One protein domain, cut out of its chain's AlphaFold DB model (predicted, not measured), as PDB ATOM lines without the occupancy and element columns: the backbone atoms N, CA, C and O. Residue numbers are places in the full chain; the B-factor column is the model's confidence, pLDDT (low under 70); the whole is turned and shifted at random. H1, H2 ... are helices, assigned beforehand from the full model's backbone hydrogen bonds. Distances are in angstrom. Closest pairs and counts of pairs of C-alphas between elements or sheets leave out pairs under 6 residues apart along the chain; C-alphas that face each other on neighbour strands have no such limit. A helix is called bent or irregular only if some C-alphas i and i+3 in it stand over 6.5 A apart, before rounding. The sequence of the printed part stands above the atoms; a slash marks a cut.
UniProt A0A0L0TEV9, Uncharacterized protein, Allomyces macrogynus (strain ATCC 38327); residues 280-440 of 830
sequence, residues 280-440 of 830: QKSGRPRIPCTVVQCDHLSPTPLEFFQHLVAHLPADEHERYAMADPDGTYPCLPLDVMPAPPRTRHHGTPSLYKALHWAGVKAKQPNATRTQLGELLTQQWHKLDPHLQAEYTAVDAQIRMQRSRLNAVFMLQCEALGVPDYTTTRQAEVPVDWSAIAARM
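What this domain is: This is residues 280 to 440 of the 830 residues of an uncharacterized protein of Allomyces macrogynus (strain ATCC 38327) (UniProt A0A0L0TEV9). A long helix, H5, makes a spine, with H3 and H4 crossing each other near its first residues and the small helical hairpin of H1 and H2 near its last. Two long links, residues 322 to 347 and 416 to 433, run back along the spine, the second ending in short H6 near the H3 end. The printed part has 161 residues, with six named helices in the order H1 to H6 and no named strand: all helix. It is loose, with a radius of gyration of the C-alphas of 20.6 A, and elongated, spanning 65 by 35 by 28 A.

How they stand to each other: H5, residues 385 to 415, is the hub, touching three helices. Its residues 391 to 395 touch residues 348 to 352 of H3, residues 348 to 363, at a steep tilt of 65 degrees; the closest C-alphas, of Thr 348 and Thr 392, are 5.7 A apart. H3 touches H4, residues 369 to 381, at a steep tilt of 60 degrees, opposite ways, with the C-alphas of Lys 353 and Leu 376 closest at 5.9 A. H4 is close to H5 but not clearly touching, its closest C-alphas, of Trp 380 and Gln 388, 7.7 A apart. H5 and H6, residues 434 to 439, form a hairpin that only just touches, with 3 pairs of C-alphas within 8 A, the closest those of Glu 390 and Ile 436 at 7.3 A. H1, residues 301 to 309, and H5 only just touch, with 3 such pairs and only at their ends, the C-alphas of Pro 301 and Gln 412 closest at 5.3 A. H1 and H2, residues 314 to 321, form a hairpin at a shallow tilt of 18 degrees, with the C-alphas of Val 309 and His 317 closest at 6.1 A. Every O i to N i+4 pair is within hydrogen-bond range in H1, H4, H5 and H6, against 10 of 12 in H3 and 1 of 4 in H2, where 3 of 5 O i to N i+3 pairs are.

Where its parts are: H5 runs 44.4 A from C-alpha 385 at (259.370, 315.075, 478.908) to C-alpha 415 at (242.106, 277.286, 463.134). H3 measures 22.6 A, H4 18.6 A, H1 12.2 A, H2 10.3 A and H6 8.7 A. H3 has a kink of 53 degrees near residue 356 and is irregular, C-alphas 355 and 358 being 7.3 A apart; H2 is only just irregular, C-alphas 315 and 318 being 6.6 A apart.

The domain as a whole: The C-alphas farthest apart, of Pro 325 and Asn 366, are 65.0 A apart. The printed part has no cut. The links H2 to H3 and H5 to H6 are long. The mean pLDDT of the printed part is 78.1; residues 280 to 299, 334 to 346 and 419 to 428 are under 70.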
ATOM      1  N   GLN A 280     272.654 274.530 457.846       47.53
ATOM      2  CA  GLN A 280     272.868 273.081 457.694       47.53
ATOM      3  C   GLN A 280     274.122 272.610 458.447       47.53
ATOM      4  O   GLN A 280     274.072 271.629 459.192       47.53
ATOM      5  N   LYS A 281     275.228 273.362 458.353       58.88
ATOM      6  CA  LYS A 281     276.486 273.076 459.075       58.88
ATOM      7  C   LYS A 281     276.360 273.152 460.605       58.88
ATOM      8  O   LYS A 281     277.262 272.694 461.303       58.88
ATOM      9  N   SER A 282     275.268 273.699 461.148       54.59
ATOM     10  CA  SER A 282     275.047 273.803 462.600       54.59
ATOM     11  C   SER A 282     274.505 272.525 463.259       54.59
ATOM     12  O   SER A 282     274.516 272.433 464.491       54.59
ATOM     13  N   GLY A 283     274.033 271.548 462.468       46.88
ATOM     14  CA  GLY A 283     273.549 270.253 462.963       46.88
ATOM     15  C   GLY A 283     272.309 270.333 463.864       46.88
ATOM     16  O   GLY A 283     272.168 269.530 464.786       46.88
ATOM     17  N   ARG A 284     271.438 271.332 463.666       43.56
ATOM     18  CA  ARG A 284     270.235 271.557 464.486       43.56
ATOM     19  C   ARG A 284     268.991 271.713 463.606       43.56
ATOM     20  O   ARG A 284     268.899 272.734 462.927       43.56
ATOM     21  N   PRO A 285     268.001 270.801 463.668       43.12
ATOM     22  CA  PRO A 285     266.702 271.040 463.054       43.12
ATOM     23  C   PRO A 285     266.006 272.174 463.813       43.12
ATOM     24  O   PRO A 285     265.612 272.033 464.974       43.12
ATOM     25  N   ARG A 286     265.942 273.346 463.182       46.69
ATOM     26  CA  ARG A 286     265.188 274.517 463.635       46.69
ATOM     27  C   ARG A 286     264.776 275.332 462.424       46.69
ATOM     28  O   ARG A 286     265.582 275.564 461.528       46.69
ATOM     29  N   ILE A 287     263.543 275.807 462.447       47.53
ATOM     30  CA  ILE A 287     262.971 276.624 461.382       47.53
ATOM     31  C   ILE A 287     263.629 278.017 461.375       47.53
ATOM     32  O   ILE A 287     263.790 278.607 462.450       47.53
ATOM     33  N   PRO A 288     264.043 278.544 460.203       42.00
ATOM     34  CA  PRO A 288     264.734 279.828 460.113       42.00
ATOM     35  C   PRO A 288     263.801 281.031 460.308       42.00
ATOM     36  O   PRO A 288     264.282 282.113 460.646       42.00
ATOM     37  N   CYS A 289     262.480 280.881 460.138       48.94
ATOM     38  CA  CYS A 289     261.551 281.983 460.362       48.94
ATOM     39  C   CYS A 289     261.235 282.182 461.860       48.94
ATOM     40  O   CYS A 289     260.728 281.307 462.565       48.94
ATOM     41  N   THR A 290     261.493 283.392 462.360       51.28
ATOM     42  CA  THR A 290     260.732 283.919 463.498       51.28
ATOM     43  C   THR A 290     259.498 284.627 462.942       51.28
ATOM     44  O   THR A 290     259.598 285.285 461.909       51.28
ATOM     45  N   VAL A 291     258.344 284.531 463.622       48.22
ATOM     46  CA  VAL A 291     257.043 285.079 463.150       48.22
ATOM     47  C   VAL A 291     257.142 286.521 462.648       48.22
ATOM     48  O   VAL A 291     256.413 286.915 461.753       48.22
ATOM     49  N   VAL A 292     258.038 287.314 463.238       42.72
ATOM     50  CA  VAL A 292     258.145 288.762 463.016       42.72
ATOM     51  C   VAL A 292     259.284 289.176 462.078       42.72
ATOM     52  O   VAL A 292     259.459 290.364 461.827       42.72
ATOM     53  N   GLN A 293     260.047 288.210 461.561       42.25
ATOM     54  CA  GLN A 293     260.917 288.380 460.387       42.25
ATOM     55  C   GLN A 293     260.319 287.720 459.139       42.25
ATOM     56  O   GLN A 293     260.920 287.761 458.070       42.25
ATOM     57  N   CYS A 294     259.148 287.097 459.277       51.31
ATOM     58  CA  CYS A 294     258.380 286.580 458.167       51.31
ATOM     59  C   CYS A 294     257.238 287.546 457.852       51.31
ATOM     60  O   CYS A 294     256.317 287.694 458.654       51.31
ATOM     61  N   ASP A 295     257.259 288.159 456.669       49.97
ATOM     62  CA  ASP A 295     256.127 288.963 456.188       49.97
ATOM     63  C   ASP A 295     254.866 288.100 455.956       49.97
ATOM     64  O   ASP A 295     253.750 288.615 455.896       49.97
ATOM     65  N   HIS A 296     255.019 286.770 455.902       53.38
ATOM     66  CA  HIS A 296     253.938 285.793 455.765       53.38
ATOM     67  C   HIS A 296     253.259 285.449 457.106       53.38
ATOM     68  O   HIS A 296     253.045 284.281 457.435       53.38
ATOM     69  N   LEU A 297     252.802 286.469 457.845       57.72
ATOM     70  CA  LEU A 297     251.536 286.313 458.574       57.72
ATOM     71  C   LEU A 297     250.411 286.306 457.536       57.72
ATOM     72  O   LEU A 297     249.789 287.332 457.253       57.72
ATOM     73  N   SER A 298     250.220 285.143 456.923       64.62
ATOM     74  CA  SER A 298     249.312 284.961 455.801       64.62
ATOM     75  C   SER A 298     247.854 285.273 456.163       64.62
ATOM     76  O   SER A 298     247.429 285.045 457.302       64.62
ATOM     77  N   PRO A 299     247.054 285.760 455.195       69.94
ATOM     78  CA  PRO A 299     245.632 286.026 455.393       69.94
ATOM     79  C   PRO A 299     244.820 284.772 455.744       69.94
ATOM     80  O   PRO A 299     243.793 284.905 456.410       69.94
ATOM     81  N   THR A 300     245.258 283.572 455.336       77.94
ATOM     82  CA  THR A 300     244.591 282.306 455.684       77.94
ATOM     83  C   THR A 300     245.441 281.409 456.602       77.94
ATOM     84  O   THR A 300     246.675 281.416 456.506       77.94
ATOM     85  N   PRO A 301     244.808 280.589 457.470       74.50
ATOM     86  CA  PRO A 301     245.498 279.551 458.246       74.50
ATOM     87  C   PRO A 301     246.146 278.464 457.379       74.50
ATOM     88  O   PRO A 301     247.158 277.900 457.777       74.50
ATOM     89  N   LEU A 302     245.597 278.197 456.186       79.69
ATOM     90  CA  LEU A 302     246.139 277.210 455.250       79.69
ATOM     91  C   LEU A 302     247.498 277.650 454.697       79.69
ATOM     92  O   LEU A 302     248.457 276.890 454.769       79.69
ATOM     93  N   GLU A 303     247.611 278.894 454.226       81.56
ATOM     94  CA  GLU A 303     248.900 279.468 453.813       81.56
ATOM     95  C   GLU A 303     249.909 279.505 454.973       81.56
ATOM     96  O   GLU A 303     251.104 279.327 454.749       81.56
ATOM     97  N   PHE A 304     249.449 279.700 456.216       80.31
ATOM     98  CA  PHE A 304     250.318 279.711 457.398       80.31
ATOM     99  C   PHE A 304     250.876 278.314 457.665       80.31
ATOM    100  O   PHE A 304     252.081 278.149 457.839       80.31
ATOM    101  N   PHE A 305     250.014 277.298 457.629       81.44
ATOM    102  CA  PHE A 305     250.408 275.900 457.742       81.44
ATOM    103  C   PHE A 305     251.349 275.482 456.604       81.44
ATOM    104  O   PHE A 305     252.430 274.973 456.879       81.44
ATOM    105  N   GLN A 306     251.014 275.788 455.346       84.75
ATOM    106  CA  GLN A 306     251.880 275.532 454.187       84.75
ATOM    107  C   GLN A 306     253.240 276.233 454.319       84.75
ATOM    108  O   GLN A 306     254.271 275.636 454.013       84.75
ATOM    109  N   HIS A 307     253.270 277.466 454.833       83.19
ATOM    110  CA  HIS A 307     254.513 278.178 455.118       83.19
ATOM    111  C   HIS A 307     255.343 277.490 456.212       83.19
ATOM    112  O   HIS A 307     256.561 277.411 456.078       83.19
ATOM    113  N   LEU A 308     254.721 276.972 457.278       81.56
ATOM    114  CA  LEU A 308     255.429 276.216 458.320       81.56
ATOM    115  C   LEU A 308     255.953 274.872 457.804       81.56
ATOM    116  O   LEU A 308     257.112 274.549 458.065       81.56
ATOM    117  N   VAL A 309     255.143 274.136 457.033       84.94
ATOM    118  CA  VAL A 309     255.557 272.894 456.359       84.94
ATOM    119  C   VAL A 309     256.759 273.159 455.456       84.94
ATOM    120  O   VAL A 309     257.738 272.427 455.542       84.94
ATOM    121  N   ALA A 310     256.761 274.246 454.678       83.06
ATOM    122  CA  ALA A 310     257.861 274.587 453.772       83.06
ATOM    123  C   ALA A 310     259.235 274.785 454.456       83.06
ATOM    124  O   ALA A 310     260.256 274.698 453.775       83.06
ATOM    125  N   HIS A 311     259.295 275.006 455.779       76.88
ATOM    126  CA  HIS A 311     260.558 275.073 456.538       76.88
ATOM    127  C   HIS A 311     260.995 273.749 457.181       76.88
ATOM    128  O   HIS A 311     262.063 273.702 457.800       76.88
ATOM    129  N   LEU A 312     260.190 272.690 457.082       80.25
ATOM    130  CA  LEU A 312     260.589 271.347 457.504       80.25
ATOM    131  C   LEU A 312     261.635 270.750 456.541       80.25
ATOM    132  O   LEU A 312     261.761 271.210 455.401       80.25
ATOM    133  N   PRO A 313     262.374 269.710 456.967       81.06
ATOM    134  CA  PRO A 313     263.096 268.824 456.060       81.06
ATOM    135  C   PRO A 313     262.182 268.244 454.969       81.06
ATOM    136  O   PRO A 313     261.001 267.988 455.203       81.06
ATOM    137  N   ALA A 314     262.729 267.994 453.776       81.88
ATOM    138  CA  ALA A 314     261.953 267.474 452.644       81.88
ATOM    139  C   ALA A 314     261.383 266.062 452.901       81.88
ATOM    140  O   ALA A 314     260.308 265.733 452.415       81.88
ATOM    141  N   ASP A 315     262.058 265.256 453.726       83.75
ATOM    142  CA  ASP A 315     261.600 263.946 454.212       83.75
ATOM    143  C   ASP A 315     260.493 264.027 455.287       83.75
ATOM    144  O   ASP A 315     259.877 263.014 455.636       83.75
ATOM    145  N   GLU A 316     260.203 265.233 455.784       80.88
ATOM    146  CA  GLU A 316     259.033 265.528 456.615       80.88
ATOM    147  C   GLU A 316     257.920 266.250 455.833       80.88
ATOM    148  O   GLU A 316     256.761 266.106 456.218       80.88
ATOM    149  N   HIS A 317     258.209 266.946 454.716       85.25
ATOM    150  CA  HIS A 317     257.189 267.619 453.880       85.25
ATOM    151  C   HIS A 317     256.018 266.701 453.542       85.25
ATOM    152  O   HIS A 317     254.876 267.061 453.811       85.25
ATOM    153  N   GLU A 318     256.278 265.505 453.014       82.94
ATOM    154  CA  GLU A 318     255.224 264.576 452.576       82.94
ATOM    155  C   GLU A 318     254.280 264.146 453.713       82.94
ATOM    156  O   GLU A 318     253.103 263.888 453.467       82.94
ATOM    157  N   ARG A 319     254.755 264.136 454.970       83.00
ATOM    158  CA  ARG A 319     253.948 263.767 456.150       83.00
ATOM    159  C   ARG A 319     252.971 264.854 456.592       83.00
ATOM    160  O   ARG A 319     252.047 264.548 457.338       83.00
ATOM    161  N   TYR A 320     253.194 266.100 456.176       82.06
ATOM    162  CA  TYR A 320     252.372 267.248 456.566       82.06
ATOM    163  C   TYR A 320     251.759 267.993 455.370       82.06
ATOM    164  O   TYR A 320     250.884 268.827 455.566       82.06
ATOM    165  N   ALA A 321     252.177 267.715 454.133       79.38
ATOM    166  CA  ALA A 321     251.670 268.385 452.933       79.38
ATOM    167  C   ALA A 321     250.254 267.941 452.527       79.38
ATOM    168  O   ALA A 321     249.534 268.715 451.894       79.38
ATOM    169  N   MET A 322     249.849 266.717 452.880       75.94
ATOM    170  CA  MET A 322     248.484 266.231 452.669       75.94
ATOM    171  C   MET A 322     247.637 266.424 453.930       75.94
ATOM    172  O   MET A 322     248.114 266.231 455.047       75.94
ATOM    173  N   ALA A 323     246.370 266.785 453.731       75.50
ATOM    174  CA  ALA A 323     245.347 266.624 454.755       75.50
ATOM    175  C   ALA A 323     245.003 265.134 454.918       75.50
ATOM    176  O   ALA A 323     245.090 264.362 453.957       75.50
ATOM    177  N   ASP A 324     244.568 264.752 456.114       77.94
ATOM    178  CA  ASP A 324     243.940 263.459 456.375       77.94
ATOM    179  C   ASP A 324     242.649 263.313 455.532       77.94
ATOM    180  O   ASP A 324     242.077 264.324 455.101       77.94
ATOM    181  N   PRO A 325     242.122 262.090 455.310       78.50
ATOM    182  CA  PRO A 325     240.870 261.878 454.564       78.50
ATOM    183  C   PRO A 325     239.672 262.667 455.124       78.50
ATOM    184  O   PRO A 325     238.764 263.047 454.387       78.50
ATOM    185  N   ASP A 326     239.711 262.928 456.429       78.25
ATOM    186  CA  ASP A 326     238.792 263.714 457.251       78.25
ATOM    187  C   ASP A 326     238.786 265.221 456.913       78.25
ATOM    188  O   ASP A 326     237.896 265.958 457.346       78.25
ATOM    189  N   GLY A 327     239.783 265.705 456.164       74.44
ATOM    190  CA  GLY A 327     240.017 267.126 455.889       74.44
ATOM    191  C   GLY A 327     240.757 267.877 457.004       74.44
ATOM    192  O   GLY A 327     240.958 269.089 456.892       74.44
ATOM    193  N   THR A 328     241.172 267.187 458.070       74.00
ATOM    194  CA  THR A 328     242.101 267.716 459.077       74.00
ATOM    195  C   THR A 328     243.522 267.764 458.531       74.00
ATOM    196  O   THR A 328     243.886 266.995 457.649       74.00
ATOM    197  N   TYR A 329     244.345 268.671 459.057       73.06
ATOM    198  CA  TYR A 329     245.784 268.637 458.812       73.06
ATOM    199  C   TYR A 329     246.493 267.985 460.004       73.06
ATOM    200  O   TYR A 329     246.181 268.345 461.147       73.06
ATOM    201  N   PRO A 330     247.462 267.080 459.777       76.88
ATOM    202  CA  PRO A 330     248.214 266.458 460.857       76.88
ATOM    203  C   PRO A 330     248.959 267.515 461.681       76.88
ATOM    204  O   PRO A 330     249.592 268.431 461.150       76.88
ATOM    205  N   CYS A 331     248.872 267.396 463.009       73.75
ATOM    206  CA  CYS A 331     249.392 268.397 463.938       73.75
ATOM    207  C   CYS A 331     250.911 268.586 463.787       73.75
ATOM    208  O   CYS A 331     251.691 267.663 464.034       73.75
ATOM    209  N   LEU A 332     251.335 269.808 463.446       75.62
ATOM    210  CA  LEU A 332     252.751 270.172 463.386       75.62
ATOM    211  C   LEU A 332     253.415 270.030 464.771       75.62
ATOM    212  O   LEU A 332     252.814 270.430 465.776       75.62
ATOM    213  N   PRO A 333     254.666 269.537 464.854       74.62
ATOM    214  CA  PRO A 333     255.385 269.423 466.119       74.62
ATOM    215  C   PRO A 333     255.464 270.751 466.898       74.62
ATOM    216  O   PRO A 333     255.647 271.832 466.335       74.62
ATOM    217  N   LEU A 334     255.376 270.696 468.231       66.00
ATOM    218  CA  LEU A 334     255.391 271.900 469.084       66.00
ATOM    219  C   LEU A 334     256.726 272.674 469.052       66.00
ATOM    220  O   LEU A 334     256.804 273.815 469.512       66.00
ATOM    221  N   ASP A 335     257.788 272.064 468.533       65.81
ATOM    222  CA  ASP A 335     259.091 272.678 468.295       65.81
ATOM    223  C   ASP A 335     259.299 273.154 466.842       65.81
ATOM    224  O   ASP A 335     260.215 273.949 466.596       65.81
ATOM    225  N   VAL A 336     258.417 272.756 465.927       67.75
ATOM    226  CA  VAL A 336     258.216 273.334 464.588       67.75
ATOM    227  C   VAL A 336     257.369 274.604 464.692       67.75
ATOM    228  O   VAL A 336     257.708 275.637 464.115       67.75
ATOM    229  N   MET A 337     256.317 274.573 465.510       66.94
ATOM    230  CA  MET A 337     255.424 275.715 465.687       66.94
ATOM    231  C   MET A 337     256.159 276.987 466.194       66.94
ATOM    232  O   MET A 337     257.103 276.911 467.001       66.94
ATOM    233  N   PRO A 338     255.763 278.197 465.741       67.00
ATOM    234  CA  PRO A 338     256.516 279.413 466.046       67.00
ATOM    235  C   PRO A 338     256.426 279.908 467.494       67.00
ATOM    236  O   PRO A 338     255.554 279.544 468.279       67.00
ATOM    237  N   ALA A 339     257.330 280.816 467.859       63.28
ATOM    238  CA  ALA A 339     257.264 281.506 469.143       63.28
ATOM    239  C   ALA A 339     256.037 282.436 469.224       63.28
ATOM    240  O   ALA A 339     255.933 283.333 468.382       63.28
ATOM    241  N   PRO A 340     255.189 282.352 470.269       60.34
ATOM    242  CA  PRO A 340     254.278 283.445 470.555       60.34
ATOM    243  C   PRO A 340     255.121 284.658 470.992       60.34
ATOM    244  O   PRO A 340     256.138 284.503 471.691       60.34
ATOM    245  N   PRO A 341     254.749 285.889 470.616       58.19
ATOM    246  CA  PRO A 341     255.424 287.064 471.140       58.19
ATOM    247  C   PRO A 341     255.222 287.133 472.663       58.19
ATOM    248  O   PRO A 341     254.103 287.114 473.167       58.19
ATOM    249  N   ARG A 342     256.322 287.218 473.427       63.12
ATOM    250  CA  ARG A 342     256.281 287.254 474.903       63.12
ATOM    251  C   ARG A 342     255.330 288.340 475.419       63.12
ATOM    252  O   ARG A 342     255.326 289.445 474.910       63.12
ATOM    253  N   THR A 343     254.672 288.112 476.551       54.59
ATOM    254  CA  THR A 343     253.857 289.147 477.226       54.59
ATOM    255  C   THR A 343     254.619 289.960 478.279       54.59
ATOM    256  O   THR A 343     254.072 290.885 478.875       54.59
ATOM    257  N   ARG A 344     255.909 289.669 478.513       57.09
ATOM    258  CA  ARG A 344     256.754 290.466 479.419       57.09
ATOM    259  C   ARG A 344     257.038 291.832 478.794       57.09
ATOM    260  O   ARG A 344     257.929 291.962 477.953       57.09
ATOM    261  N   HIS A 345     256.266 292.831 479.208       56.53
ATOM    262  CA  HIS A 345     256.535 294.231 478.910       56.53
ATOM    263  C   HIS A 345     257.450 294.831 479.967       56.53
ATOM    264  O   HIS A 345     257.080 295.052 481.118       56.53
ATOM    265  N   HIS A 346     258.670 295.101 479.529       67.94
ATOM    266  CA  HIS A 346     259.598 295.989 480.197       67.94
ATOM    267  C   HIS A 346     259.143 297.423 479.896       67.94
ATOM    268  O   HIS A 346     259.609 298.010 478.927       67.94
ATOM    269  N   GLY A 347     258.196 297.948 480.688       88.81
ATOM    270  CA  GLY A 347     257.594 299.272 480.462       88.81
ATOM    271  C   GLY A 347     258.626 300.403 480.367       88.81
ATOM    272  O   GLY A 347     259.760 300.238 480.824       88.81
ATOM    273  N   THR A 348     258.229 301.544 479.796       92.25
ATOM    274  CA  THR A 348     259.098 302.556 479.158       92.25
ATOM    275  C   THR A 348     260.498 302.794 479.764       92.25
ATOM    276  O   THR A 348     261.473 302.697 479.017       92.25
ATOM    277  N   PRO A 349     260.683 303.013 481.085       93.38
ATOM    278  CA  PRO A 349     262.020 303.232 481.656       93.38
ATOM    279  C   PRO A 349     262.971 302.031 481.484       93.38
ATOM    280  O   PRO A 349     264.192 302.179 481.479       93.38
ATOM    281  N   SER A 350     262.422 300.820 481.356       92.06
ATOM    282  CA  SER A 350     263.169 299.578 481.123       92.06
ATOM    283  C   SER A 350     263.505 299.352 479.645       92.06
ATOM    284  O   SER A 350     264.523 298.733 479.345       92.06
ATOM    285  N   LEU A 351     262.686 299.884 478.737       91.12
ATOM    286  CA  LEU A 351     262.926 299.911 477.292       91.12
ATOM    287  C   LEU A 351     264.088 300.860 476.959       91.12
ATOM    288  O   LEU A 351     265.061 300.451 476.329       91.12
ATOM    289  N   TYR A 352     264.055 302.076 477.518       95.19
ATOM    290  CA  TYR A 352     265.175 303.025 477.500       95.19
ATOM    291  C   TYR A 352     266.472 302.402 478.052       95.19
ATOM    292  O   TYR A 352     267.519 302.452 477.404       95.19
ATOM    293  N   LYS A 353     266.395 301.734 479.217       95.12
ATOM    294  CA  LYS A 353     267.530 301.004 479.811       95.12
ATOM    295  C   LYS A 353     268.110 299.945 478.880       95.12
ATOM    296  O   LYS A 353     269.326 299.806 478.850       95.12
ATOM    297  N   ALA A 354     267.277 299.193 478.160       92.19
ATOM    298  CA  ALA A 354     267.742 298.145 477.255       92.19
ATOM    299  C   ALA A 354     268.529 298.725 476.069       92.19
ATOM    300  O   ALA A 354     269.615 298.233 475.764       92.19
ATOM    301  N   LEU A 355     268.021 299.800 475.459       93.06
ATOM    302  CA  LEU A 355     268.632 300.454 474.297       93.06
ATOM    303  C   LEU A 355     269.978 301.115 474.632       93.06
ATOM    304  O   LEU A 355     270.944 300.967 473.887       93.06
ATOM    305  N   HIS A 356     270.074 301.798 475.777       95.69
ATOM    306  CA  HIS A 356     271.278 302.553 476.155       95.69
ATOM    307  C   HIS A 356     272.271 301.791 477.040       95.69
ATOM    308  O   HIS A 356     273.359 302.300 477.326       95.69
ATOM    309  N   TRP A 357     271.958 300.546 477.422       94.94
ATOM    310  CA  TRP A 357     272.835 299.707 478.246       94.94
ATOM    311  C   TRP A 357     274.259 299.607 477.693       94.94
ATOM    312  O   TRP A 357     275.233 299.731 478.438       94.94
ATOM    313  N   ALA A 358     274.386 299.390 476.382       94.50
ATOM    314  CA  ALA A 358     275.676 299.225 475.722       94.50
ATOM    315  C   ALA A 358     276.513 300.514 475.762       94.50
ATOM    316  O   ALA A 358     277.691 300.455 476.108       94.50
ATOM    317  N   GLY A 359     275.909 301.675 475.477       94.50
ATOM    318  CA  GLY A 359     276.608 302.962 475.470       94.50
ATOM    319  C   GLY A 359     277.068 303.405 476.858       94.50
ATOM    320  O   GLY A 359     278.221 303.808 477.020       94.50
ATOM    321  N   VAL A 360     276.220 303.263 477.884       94.38
ATOM    322  CA  VAL A 360     276.612 303.598 479.268       94.38
ATOM    323  C   VAL A 360     277.676 302.625 479.784       94.38
ATOM    324  O   VAL A 360     278.665 303.065 480.369       94.38
ATOM    325  N   LYS A 361     277.555 301.319 479.496       96.06
ATOM    326  CA  LYS A 361     278.596 300.337 479.849       96.06
ATOM    327  C   LYS A 361     279.922 300.606 479.123       96.06
ATOM    328  O   LYS A 361     280.973 300.416 479.723       96.06
ATOM    329  N   ALA A 362     279.899 301.060 477.868       95.38
ATOM    330  CA  ALA A 362     281.113 301.431 477.140       95.38
ATOM    331  C   ALA A 362     281.809 302.657 477.760       95.38
ATOM    332  O   ALA A 362     283.034 302.674 477.858       95.38
ATOM    333  N   LYS A 363     281.043 303.648 478.242       95.31
ATOM    334  CA  LYS A 363     281.589 304.802 478.982       95.31
ATOM    335  C   LYS A 363     282.042 304.462 480.406       95.31
ATOM    336  O   LYS A 363     282.917 305.141 480.935       95.31
ATOM    337  N   GLN A 364     281.465 303.437 481.036       96.38
ATOM    338  CA  GLN A 364     281.791 303.015 482.403       96.38
ATOM    339  C   GLN A 364     282.012 301.490 482.496       96.38
ATOM    340  O   GLN A 364     281.208 300.782 483.110       96.38
ATOM    341  N   PRO A 365     283.111 300.951 481.927       96.06
ATOM    342  CA  PRO A 365     283.346 299.503 481.862       96.06
ATOM    343  C   PRO A 365     283.509 298.842 483.240       96.06
ATOM    344  O   PRO A 365     283.229 297.653 483.385       96.06
ATOM    345  N   ASN A 366     283.918 299.619 484.248       96.94
ATOM    346  CA  ASN A 366     284.132 299.171 485.626       96.94
ATOM    347  C   ASN A 366     282.879 299.294 486.518       96.94
ATOM    348  O   ASN A 366     282.908 298.836 487.659       96.94
ATOM    349  N   ALA A 367     281.794 299.918 486.043       95.75
ATOM    350  CA  ALA A 367     280.580 300.081 486.840       95.75
ATOM    351  C   ALA A 367     279.821 298.751 486.977       95.75
ATOM    352  O   ALA A 367     279.647 297.993 486.017       95.75
ATOM    353  N   THR A 368     279.339 298.463 488.186       96.69
ATOM    354  CA  THR A 368     278.544 297.257 488.447       96.69
ATOM    355  C   THR A 368     277.190 297.318 487.738       96.69
ATOM    356  O   THR A 368     276.672 298.387 487.412       96.69
ATOM    357  N   ARG A 369     276.553 296.154 487.544       94.56
ATOM    358  CA  ARG A 369     275.210 296.071 486.943       94.56
ATOM    359  C   ARG A 369     274.176 296.925 487.692       94.56
ATOM    360  O   ARG A 369     273.285 297.475 487.054       94.56
ATOM    361  N   THR A 370     274.286 297.041 489.013       94.19
ATOM    362  CA  THR A 370     273.375 297.861 489.821       94.19
ATOM    363  C   THR A 370     273.595 299.346 489.537       94.19
ATOM    364  O   THR A 370     272.657 300.015 489.114       94.19
ATOM    365  N   GLN A 371     274.845 299.820 489.608       95.94
ATOM    366  CA  GLN A 371     275.215 301.214 489.316       95.94
ATOM    367  C   GLN A 371     274.837 301.638 487.888       95.94
ATOM    368  O   GLN A 371     274.258 302.703 487.698       95.94
ATOM    369  N   LEU A 372     275.082 300.793 486.877       94.81
ATOM    370  CA  LEU A 372     274.638 301.047 485.496       94.81
ATOM    371  C   LEU A 372     273.105 301.167 485.399       94.81
ATOM    372  O   LEU A 372     272.586 302.035 484.698       94.81
ATOM    373  N   GLY A 373     272.371 300.316 486.124       93.50
ATOM    374  CA  GLY A 373     270.910 300.366 486.193       93.50
ATOM    375  C   GLY A 373     270.377 301.617 486.896       93.50
ATOM    376  O   GLY A 373     269.374 302.179 486.452       93.50
ATOM    377  N   GLU A 374     271.043 302.073 487.954       96.12
ATOM    378  CA  GLU A 374     270.731 303.304 488.688       96.12
ATOM    379  C   GLU A 374     271.024 304.547 487.846       96.12
ATOM    380  O   GLU A 374     270.139 305.386 487.692       96.12
ATOM    381  N   LEU A 375     272.197 304.624 487.210       96.62
ATOM    382  CA  LEU A 375     272.574 305.711 486.299       96.62
ATOM    383  C   LEU A 375     271.559 305.872 485.164       96.62
ATOM    384  O   LEU A 375     271.023 306.963 484.990       96.62
ATOM    385  N   LEU A 376     271.187 304.786 484.480       96.38
ATOM    386  CA  LEU A 376     270.136 304.819 483.454       96.38
ATOM    387  C   LEU A 376     268.750 305.188 484.019       96.38
ATOM    388  O   LEU A 376     267.913 305.714 483.293       96.38
ATOM    389  N   THR A 377     268.482 304.941 485.308       95.69
ATOM    390  CA  THR A 377     267.250 305.424 485.967       95.69
ATOM    391  C   THR A 377     267.308 306.937 486.170       95.69
ATOM    392  O   THR A 377     266.350 307.638 485.854       95.69
ATOM    393  N   GLN A 378     268.441 307.459 486.644       96.88
ATOM    394  CA  GLN A 378     268.646 308.896 486.832       96.88
ATOM    395  C   GLN A 378     268.662 309.654 485.498       96.88
ATOM    396  O   GLN A 378     268.104 310.744 485.425       96.88
ATOM    397  N   GLN A 379     269.256 309.085 484.442       96.62
ATOM    398  CA  GLN A 379     269.207 309.653 483.093       96.62
ATOM    399  C   GLN A 379     267.773 309.669 482.552       96.62
ATOM    400  O   GLN A 379     267.351 310.704 482.054       96.62
ATOM    401  N   TRP A 380     266.996 308.588 482.726       96.69
ATOM    402  CA  TRP A 380     265.576 308.568 482.353       96.69
ATOM    403  C   TRP A 380     264.773 309.676 483.054       96.69
ATOM    404  O   TRP A 380     264.046 310.409 482.396       96.69
ATOM    405  N   HIS A 381     264.936 309.859 484.368       96.44
ATOM    406  CA  HIS A 381     264.227 310.921 485.099       96.44
ATOM    407  C   HIS A 381     264.714 312.346 484.776       96.44
ATOM    408  O   HIS A 381     263.985 313.299 485.031       96.44
ATOM    409  N   LYS A 382     265.921 312.494 484.215       96.81
ATOM    410  CA  LYS A 382     266.474 313.764 483.708       96.81
ATOM    411  C   LYS A 382     266.231 313.971 482.206       96.81
ATOM    412  O   LYS A 382     266.659 314.985 481.662       96.81
ATOM    413  N   LEU A 383     265.593 313.014 481.532       95.31
ATOM    414  CA  LEU A 383     265.281 313.089 480.111       95.31
ATOM    415  C   LEU A 383     264.150 314.099 479.880       95.31
ATOM    416  O   LEU A 383     263.213 314.161 480.675       95.31
ATOM    417  N   ASP A 384     264.218 314.850 478.782       96.00
ATOM    418  CA  ASP A 384     263.157 315.770 478.355       96.00
ATOM    419  C   ASP A 384     261.783 315.057 478.353       96.00
ATOM    420  O   ASP A 384     261.676 313.973 477.765       96.00
ATOM    421  N   PRO A 385     260.726 315.619 478.976       96.06
ATOM    422  CA  PRO A 385     259.370 315.075 478.908       96.06
ATOM    423  C   PRO A 385     258.874 314.770 477.484       96.06
ATOM    424  O   PRO A 385     258.148 313.792 477.305       96.06
ATOM    425  N   HIS A 386     259.298 315.527 476.465       94.38
ATOM    426  CA  HIS A 386     258.993 315.236 475.059       94.38
ATOM    427  C   HIS A 386     259.620 313.907 474.610       94.38
ATOM    428  O   HIS A 386     258.950 313.068 474.010       94.38
ATOM    429  N   LEU A 387     260.888 313.667 474.951       94.00
ATOM    430  CA  LEU A 387     261.568 312.403 474.654       94.00
ATOM    431  C   LEU A 387     260.971 311.250 475.480       94.00
ATOM    432  O   LEU A 387     260.765 310.162 474.946       94.00
ATOM    433  N   GLN A 388     260.610 311.473 476.751       95.94
ATOM    434  CA  GLN A 388     259.882 310.471 477.547       95.94
ATOM    435  C   GLN A 388     258.525 310.105 476.912       95.94
ATOM    436  O   GLN A 388     258.125 308.933 476.941       95.94
ATOM    437  N   ALA A 389     257.832 311.077 476.308       93.81
ATOM    438  CA  ALA A 389     256.596 310.859 475.561       93.81
ATOM    439  C   ALA A 389     256.836 310.086 474.251       93.81
ATOM    440  O   ALA A 389     256.113 309.123 474.002       93.81
ATOM    441  N   GLU A 390     257.881 310.410 473.476       92.88
ATOM    442  CA  GLU A 390     258.298 309.633 472.291       92.88
ATOM    443  C   GLU A 390     258.556 308.160 472.647       92.88
ATOM    444  O   GLU A 390     257.943 307.263 472.067       92.88
ATOM    445  N   TYR A 391     259.386 307.889 473.663       93.62
ATOM    446  CA  TYR A 391     259.629 306.521 474.139       93.62
ATOM    447  C   TYR A 391     258.341 305.814 474.590       93.62
ATOM    448  O   TYR A 391     258.197 304.608 474.386       93.62
ATOM    449  N   THR A 392     257.401 306.543 475.199       93.62
ATOM    450  CA  THR A 392     256.120 305.980 475.658       93.62
ATOM    451  C   THR A 392     255.178 305.680 474.491       93.62
ATOM    452  O   THR A 392     254.496 304.654 474.520       93.62
ATOM    453  N   ALA A 393     255.176 306.508 473.445       92.06
ATOM    454  CA  ALA A 393     254.451 306.248 472.204       92.06
ATOM    455  C   ALA A 393     255.014 305.015 471.478       92.06
ATOM    456  O   ALA A 393     254.245 304.151 471.058       92.06
ATOM    457  N   VAL A 394     256.343 304.868 471.421       89.88
ATOM    458  CA  VAL A 394     256.989 303.687 470.829       89.88
ATOM    459  C   VAL A 394     256.729 302.418 471.658       89.88
ATOM    460  O   VAL A 394     256.378 301.389 471.086       89.88
ATOM    461  N   ASP A 395     256.770 302.465 472.997       90.44
ATOM    462  CA  ASP A 395     256.356 301.323 473.840       90.44
ATOM    463  C   ASP A 395     254.865 300.967 473.666       90.44
ATOM    464  O   ASP A 395     254.497 299.790 473.676       90.44
ATOM    465  N   ALA A 396     253.997 301.965 473.469       89.12
ATOM    466  CA  ALA A 396     252.586 301.743 473.161       89.12
ATOM    467  C   ALA A 396     252.395 301.106 471.770       89.12
ATOM    468  O   ALA A 396     251.595 300.178 471.638       89.12
ATOM    469  N   GLN A 397     253.168 301.521 470.761       88.62
ATOM    470  CA  GLN A 397     253.183 300.902 469.432       88.62
ATOM    471  C   GLN A 397     253.682 299.452 469.489       88.62
ATOM    472  O   GLN A 397     253.020 298.571 468.937       88.62
ATOM    473  N   ILE A 398     254.772 299.180 470.220       84.56
ATOM    474  CA  ILE A 398     255.263 297.816 470.477       84.56
ATOM    475  C   ILE A 398     254.158 296.989 471.143       84.56
ATOM    476  O   ILE A 398     253.862 295.893 470.675       84.56
ATOM    477  N   ARG A 399     253.505 297.499 472.200       85.38
ATOM    478  CA  ARG A 399     252.372 296.822 472.867       85.38
ATOM    479  C   ARG A 399     251.220 296.523 471.904       85.38
ATOM    480  O   ARG A 399     250.737 295.392 471.882       85.38
ATOM    481  N   MET A 400     250.809 297.495 471.093       88.44
ATOM    482  CA  MET A 400     249.710 297.356 470.133       88.44
ATOM    483  C   MET A 400     250.026 296.324 469.044       88.44
ATOM    484  O   MET A 400     249.243 295.396 468.834       88.44
ATOM    485  N   GLN A 401     251.183 296.441 468.384       83.81
ATOM    486  CA  GLN A 401     251.615 295.478 467.370       83.81
ATOM    487  C   GLN A 401     251.763 294.083 467.974       83.81
ATOM    488  O   GLN A 401     251.218 293.132 467.426       83.81
ATOM    489  N   ARG A 402     252.396 293.950 469.143       81.81
ATOM    490  CA  ARG A 402     252.540 292.666 469.844       81.81
ATOM    491  C   ARG A 402     251.193 292.025 470.175       81.81
ATOM    492  O   ARG A 402     251.044 290.822 469.992       81.81
ATOM    493  N   SER A 403     250.209 292.817 470.607       82.50
ATOM    494  CA  SER A 403     248.847 292.336 470.861       82.50
ATOM    495  C   SER A 403     248.146 291.886 469.576       82.50
ATOM    496  O   SER A 403     247.468 290.862 469.591       82.50
ATOM    497  N   ARG A 404     248.331 292.605 468.457       85.31
ATOM    498  CA  ARG A 404     247.807 292.213 467.137       85.31
ATOM    499  C   ARG A 404     248.455 290.920 466.636       85.31
ATOM    500  O   ARG A 404     247.736 290.009 466.244       85.31
ATOM    501  N   LEU A 405     249.786 290.825 466.691       81.19
ATOM    502  CA  LEU A 405     250.550 289.629 466.321       81.19
ATOM    503  C   LEU A 405     250.102 288.421 467.152       81.19
ATOM    504  O   LEU A 405     249.833 287.367 466.592       81.19
ATOM    505  N   ASN A 406     249.947 288.584 468.472       80.50
ATOM    506  CA  ASN A 406     249.474 287.511 469.346       80.50
ATOM    507  C   ASN A 406     248.025 287.099 469.041       80.50
ATOM    508  O   ASN A 406     247.714 285.918 469.104       80.50
ATOM    509  N   ALA A 407     247.141 288.043 468.706       80.25
ATOM    510  CA  ALA A 407     245.758 287.733 468.343       80.25
ATOM    511  C   ALA A 407     245.667 286.959 467.015       80.25
ATOM    512  O   ALA A 407     244.982 285.943 466.961       80.25
ATOM    513  N   VAL A 408     246.394 287.389 465.975       79.75
ATOM    514  CA  VAL A 408     246.476 286.665 464.690       79.75
ATOM    515  C   VAL A 408     247.069 285.272 464.894       79.75
ATOM    516  O   VAL A 408     246.500 284.292 464.431       79.75
ATOM    517  N   PHE A 409     248.157 285.174 465.658       80.69
ATOM    518  CA  PHE A 409     248.823 283.908 465.946       80.69
ATOM    519  C   PHE A 409     247.932 282.922 466.727       80.69
ATOM    520  O   PHE A 409     247.889 281.741 466.393       80.69
ATOM    521  N   MET A 410     247.171 283.392 467.726       80.25
ATOM    522  CA  MET A 410     246.203 282.543 468.437       80.25
ATOM    523  C   MET A 410     245.056 282.090 467.525       80.25
ATOM    524  O   MET A 410     244.687 280.924 467.587       80.25
ATOM    525  N   LEU A 411     244.537 282.963 466.651       82.06
ATOM    526  CA  LEU A 411     243.513 282.594 465.660       82.06
ATOM    527  C   LEU A 411     244.032 281.561 464.647       82.06
ATOM    528  O   LEU A 411     243.293 280.663 464.257       82.06
ATOM    529  N   GLN A 412     245.302 281.659 464.243       78.44
ATOM    530  CA  GLN A 412     245.957 280.655 463.401       78.44
ATOM    531  C   GLN A 412     246.117 279.316 464.142       78.44
ATOM    532  O   GLN A 412     245.846 278.278 463.551       78.44
ATOM    533  N   CYS A 413     246.480 279.314 465.430       76.50
ATOM    534  CA  CYS A 413     246.546 278.080 466.229       76.50
ATOM    535  C   CYS A 413     245.160 277.444 466.446       76.50
ATOM    536  O   CYS A 413     245.012 276.237 466.276       76.50
ATOM    537  N   GLU A 414     244.135 278.249 466.753       80.12
ATOM    538  CA  GLU A 414     242.739 277.804 466.903       80.12
ATOM    539  C   GLU A 414     242.213 277.176 465.599       80.12
ATOM    540  O   GLU A 414     241.642 276.088 465.623       80.12
ATOM    541  N   ALA A 415     242.490 277.801 464.449       74.06
ATOM    542  CA  ALA A 415     242.106 277.286 463.134       74.06
ATOM    543  C   ALA A 415     242.885 276.034 462.680       74.06
ATOM    544  O   ALA A 415     242.425 275.340 461.777       74.06
ATOM    545  N   LEU A 416     244.034 275.735 463.297       73.31
ATOM    546  CA  LEU A 416     244.800 274.499 463.089       73.31
ATOM    547  C   LEU A 416     244.513 273.429 464.159       73.31
ATOM    548  O   LEU A 416     245.235 272.441 464.242       73.31
ATOM    549  N   GLY A 417     243.483 273.613 464.993       77.00
ATOM    550  CA  GLY A 417     243.110 272.634 466.019       77.00
ATOM    551  C   GLY A 417     244.081 272.550 467.202       77.00
ATOM    552  O   GLY A 417     244.072 271.555 467.923       77.00
ATOM    553  N   VAL A 418     244.903 273.582 467.434       76.38
ATOM    554  CA  VAL A 418     245.903 273.646 468.516       76.38
ATOM    555  C   VAL A 418     245.457 274.659 469.592       76.38
ATOM    556  O   VAL A 418     245.950 275.790 469.614       76.38
ATOM    557  N   PRO A 419     244.514 274.305 470.493       52.91
ATOM    558  CA  PRO A 419     243.896 275.263 471.417       52.91
ATOM    559  C   PRO A 419     244.844 275.779 472.514       52.91
ATOM    560  O   PRO A 419     244.845 276.970 472.820       52.91
ATOM    561  N   ASP A 420     245.676 274.907 473.096       57.91
ATOM    562  CA  ASP A 420     246.454 275.189 474.318       57.91
ATOM    563  C   ASP A 420     247.925 275.559 474.043       57.91
ATOM    564  O   ASP A 420     248.863 275.124 474.722       57.91
ATOM    565  N   TYR A 421     248.162 276.383 473.021       57.91
ATOM    566  CA  TYR A 421     249.521 276.694 472.592       57.91
ATOM    567  C   TYR A 421     250.266 277.650 473.544       57.91
ATOM    568  O   TYR A 421     250.090 278.872 473.519       57.91
ATOM    569  N   THR A 422     251.184 277.110 474.355       53.09
ATOM    570  CA  THR A 422     252.091 277.905 475.200       53.09
ATOM    571  C   THR A 422     253.553 277.488 475.016       53.09
ATOM    572  O   THR A 422     253.932 276.354 475.293       53.09
ATOM    573  N   THR A 423     254.426 278.411 474.582       50.81
ATOM    574  CA  THR A 423     255.876 278.136 474.504       50.81
ATOM    575  C   THR A 423     256.742 279.212 475.149       50.81
ATOM    576  O   THR A 423     256.326 280.335 475.436       50.81
ATOM    577  N   THR A 424     257.988 278.831 475.425       45.03
ATOM    578  CA  THR A 424     258.994 279.644 476.122       45.03
ATOM    579  C   THR A 424     259.873 280.475 475.184       45.03
ATOM    580  O   THR A 424     260.692 281.271 475.666       45.03
ATOM    581  N   ARG A 425     259.712 280.285 473.865       49.91
ATOM    582  CA  ARG A 425     260.457 280.974 472.802       49.91
ATOM    583  C   ARG A 425     260.089 282.472 472.763       49.91
ATOM    584  O   ARG A 425     259.276 282.952 473.553       49.91
ATOM    585  N   GLN A 426     260.770 283.250 471.923       52.75
ATOM    586  CA  GLN A 426     260.632 284.710 471.894       52.75
ATOM    587  C   GLN A 426     260.537 285.222 470.459       52.75
ATOM    588  O   GLN A 426     261.333 284.821 469.618       52.75
ATOM    589  N   ALA A 427     259.596 286.134 470.228       57.34
ATOM    590  CA  ALA A 427     259.476 286.933 469.015       57.34
ATOM    591  C   ALA A 427     259.741 288.413 469.362       57.34
ATOM    592  O   ALA A 427     259.189 288.936 470.343       57.34
ATOM    593  N   GLU A 428     260.605 289.064 468.583       62.38
ATOM    594  CA  GLU A 428     260.971 290.481 468.709       62.38
ATOM    595  C   GLU A 428     260.152 291.306 467.718       62.38
ATOM    596  O   GLU A 428     260.036 290.921 466.562       62.38
ATOM    597  N   VAL A 429     259.553 292.418 468.152       72.62
ATOM    598  CA  VAL A 429     258.726 293.253 467.265       72.62
ATOM    599  C   VAL A 429     259.617 294.314 466.612       72.62
ATOM    600  O   VAL A 429     260.172 295.132 467.351       72.62
ATOM    601  N   PRO A 430     259.768 294.334 465.272       72.75
ATOM    602  CA  PRO A 430     260.498 295.389 464.586       72.75
ATOM    603  C   PRO A 430     259.683 296.682 464.656       72.75
ATOM    604  O   PRO A 430     258.548 296.750 464.185       72.75
ATOM    605  N   VAL A 431     260.266 297.714 465.262       80.69
ATOM    606  CA  VAL A 431     259.673 299.050 465.378       80.69
ATOM    607  C   VAL A 431     260.729 300.075 465.011       80.69
ATOM    608  O   VAL A 431     261.909 299.878 465.305       80.69
ATOM    609  N   ASP A 432     260.312 301.143 464.335       83.19
ATOM    610  CA  ASP A 432     261.235 302.189 463.924       83.19
ATOM    611  C   ASP A 432     261.702 303.015 465.130       83.19
ATOM    612  O   ASP A 432     260.913 303.633 465.844       83.19
ATOM    613  N   TRP A 433     263.017 303.024 465.333       83.12
ATOM    614  CA  TRP A 433     263.701 303.812 466.353       83.12
ATOM    615  C   TRP A 433     264.328 305.090 465.786       83.12
ATOM    616  O   TRP A 433     264.931 305.837 466.554       83.12
ATOM    617  N   SER A 434     264.225 305.348 464.476       86.31
ATOM    618  CA  SER A 434     264.969 306.394 463.758       86.31
ATOM    619  C   SER A 434     264.838 307.783 464.394       86.31
ATOM    620  O   SER A 434     265.855 308.418 464.677       86.31
ATOM    621  N   ALA A 435     263.615 308.222 464.702       84.38
ATOM    622  CA  ALA A 435     263.333 309.525 465.308       84.38
ATOM    623  C   ALA A 435     264.032 309.702 466.670       84.38
ATOM    624  O   ALA A 435     264.699 310.711 466.910       84.38
ATOM    625  N   ILE A 436     263.954 308.678 467.525       88.25
ATOM    626  CA  ILE A 436     264.603 308.653 468.840       88.25
ATOM    627  C   ILE A 436     266.129 308.560 468.675       88.25
ATOM    628  O   ILE A 436     266.872 309.325 469.286       88.25
ATOM    629  N   ALA A 437     266.622 307.672 467.811       88.69
ATOM    630  CA  ALA A 437     268.049 307.470 467.566       88.69
ATOM    631  C   ALA A 437     268.734 308.710 466.964       88.69
ATOM    632  O   ALA A 437     269.908 308.954 467.247       88.69
ATOM    633  N   ALA A 438     268.012 309.522 466.185       89.25
ATOM    634  CA  ALA A 438     268.481 310.812 465.685       89.25
ATOM    635  C   ALA A 438     268.605 311.867 466.800       89.25
ATOM    636  O   ALA A 438     269.527 312.681 466.768       89.25
ATOM    637  N   ARG A 439     267.717 311.833 467.803       89.00
ATOM    638  CA  ARG A 439     267.687 312.770 468.946       89.00
ATOM    639  C   ARG A 439     268.608 312.363 470.104       89.00
ATOM    640  O   ARG A 439     269.000 313.213 470.902       89.00
ATOM    641  N   MET A 440     268.990 311.089 470.183       93.00
ATOM    642  CA  MET A 440     269.731 310.498 471.304       93.00
ATOM    643  C   MET A 440     271.168 310.105 470.940       93.00
ATOM    644  O   MET A 440     271.461 309.685 469.818       93.00
TER     645      MET A 440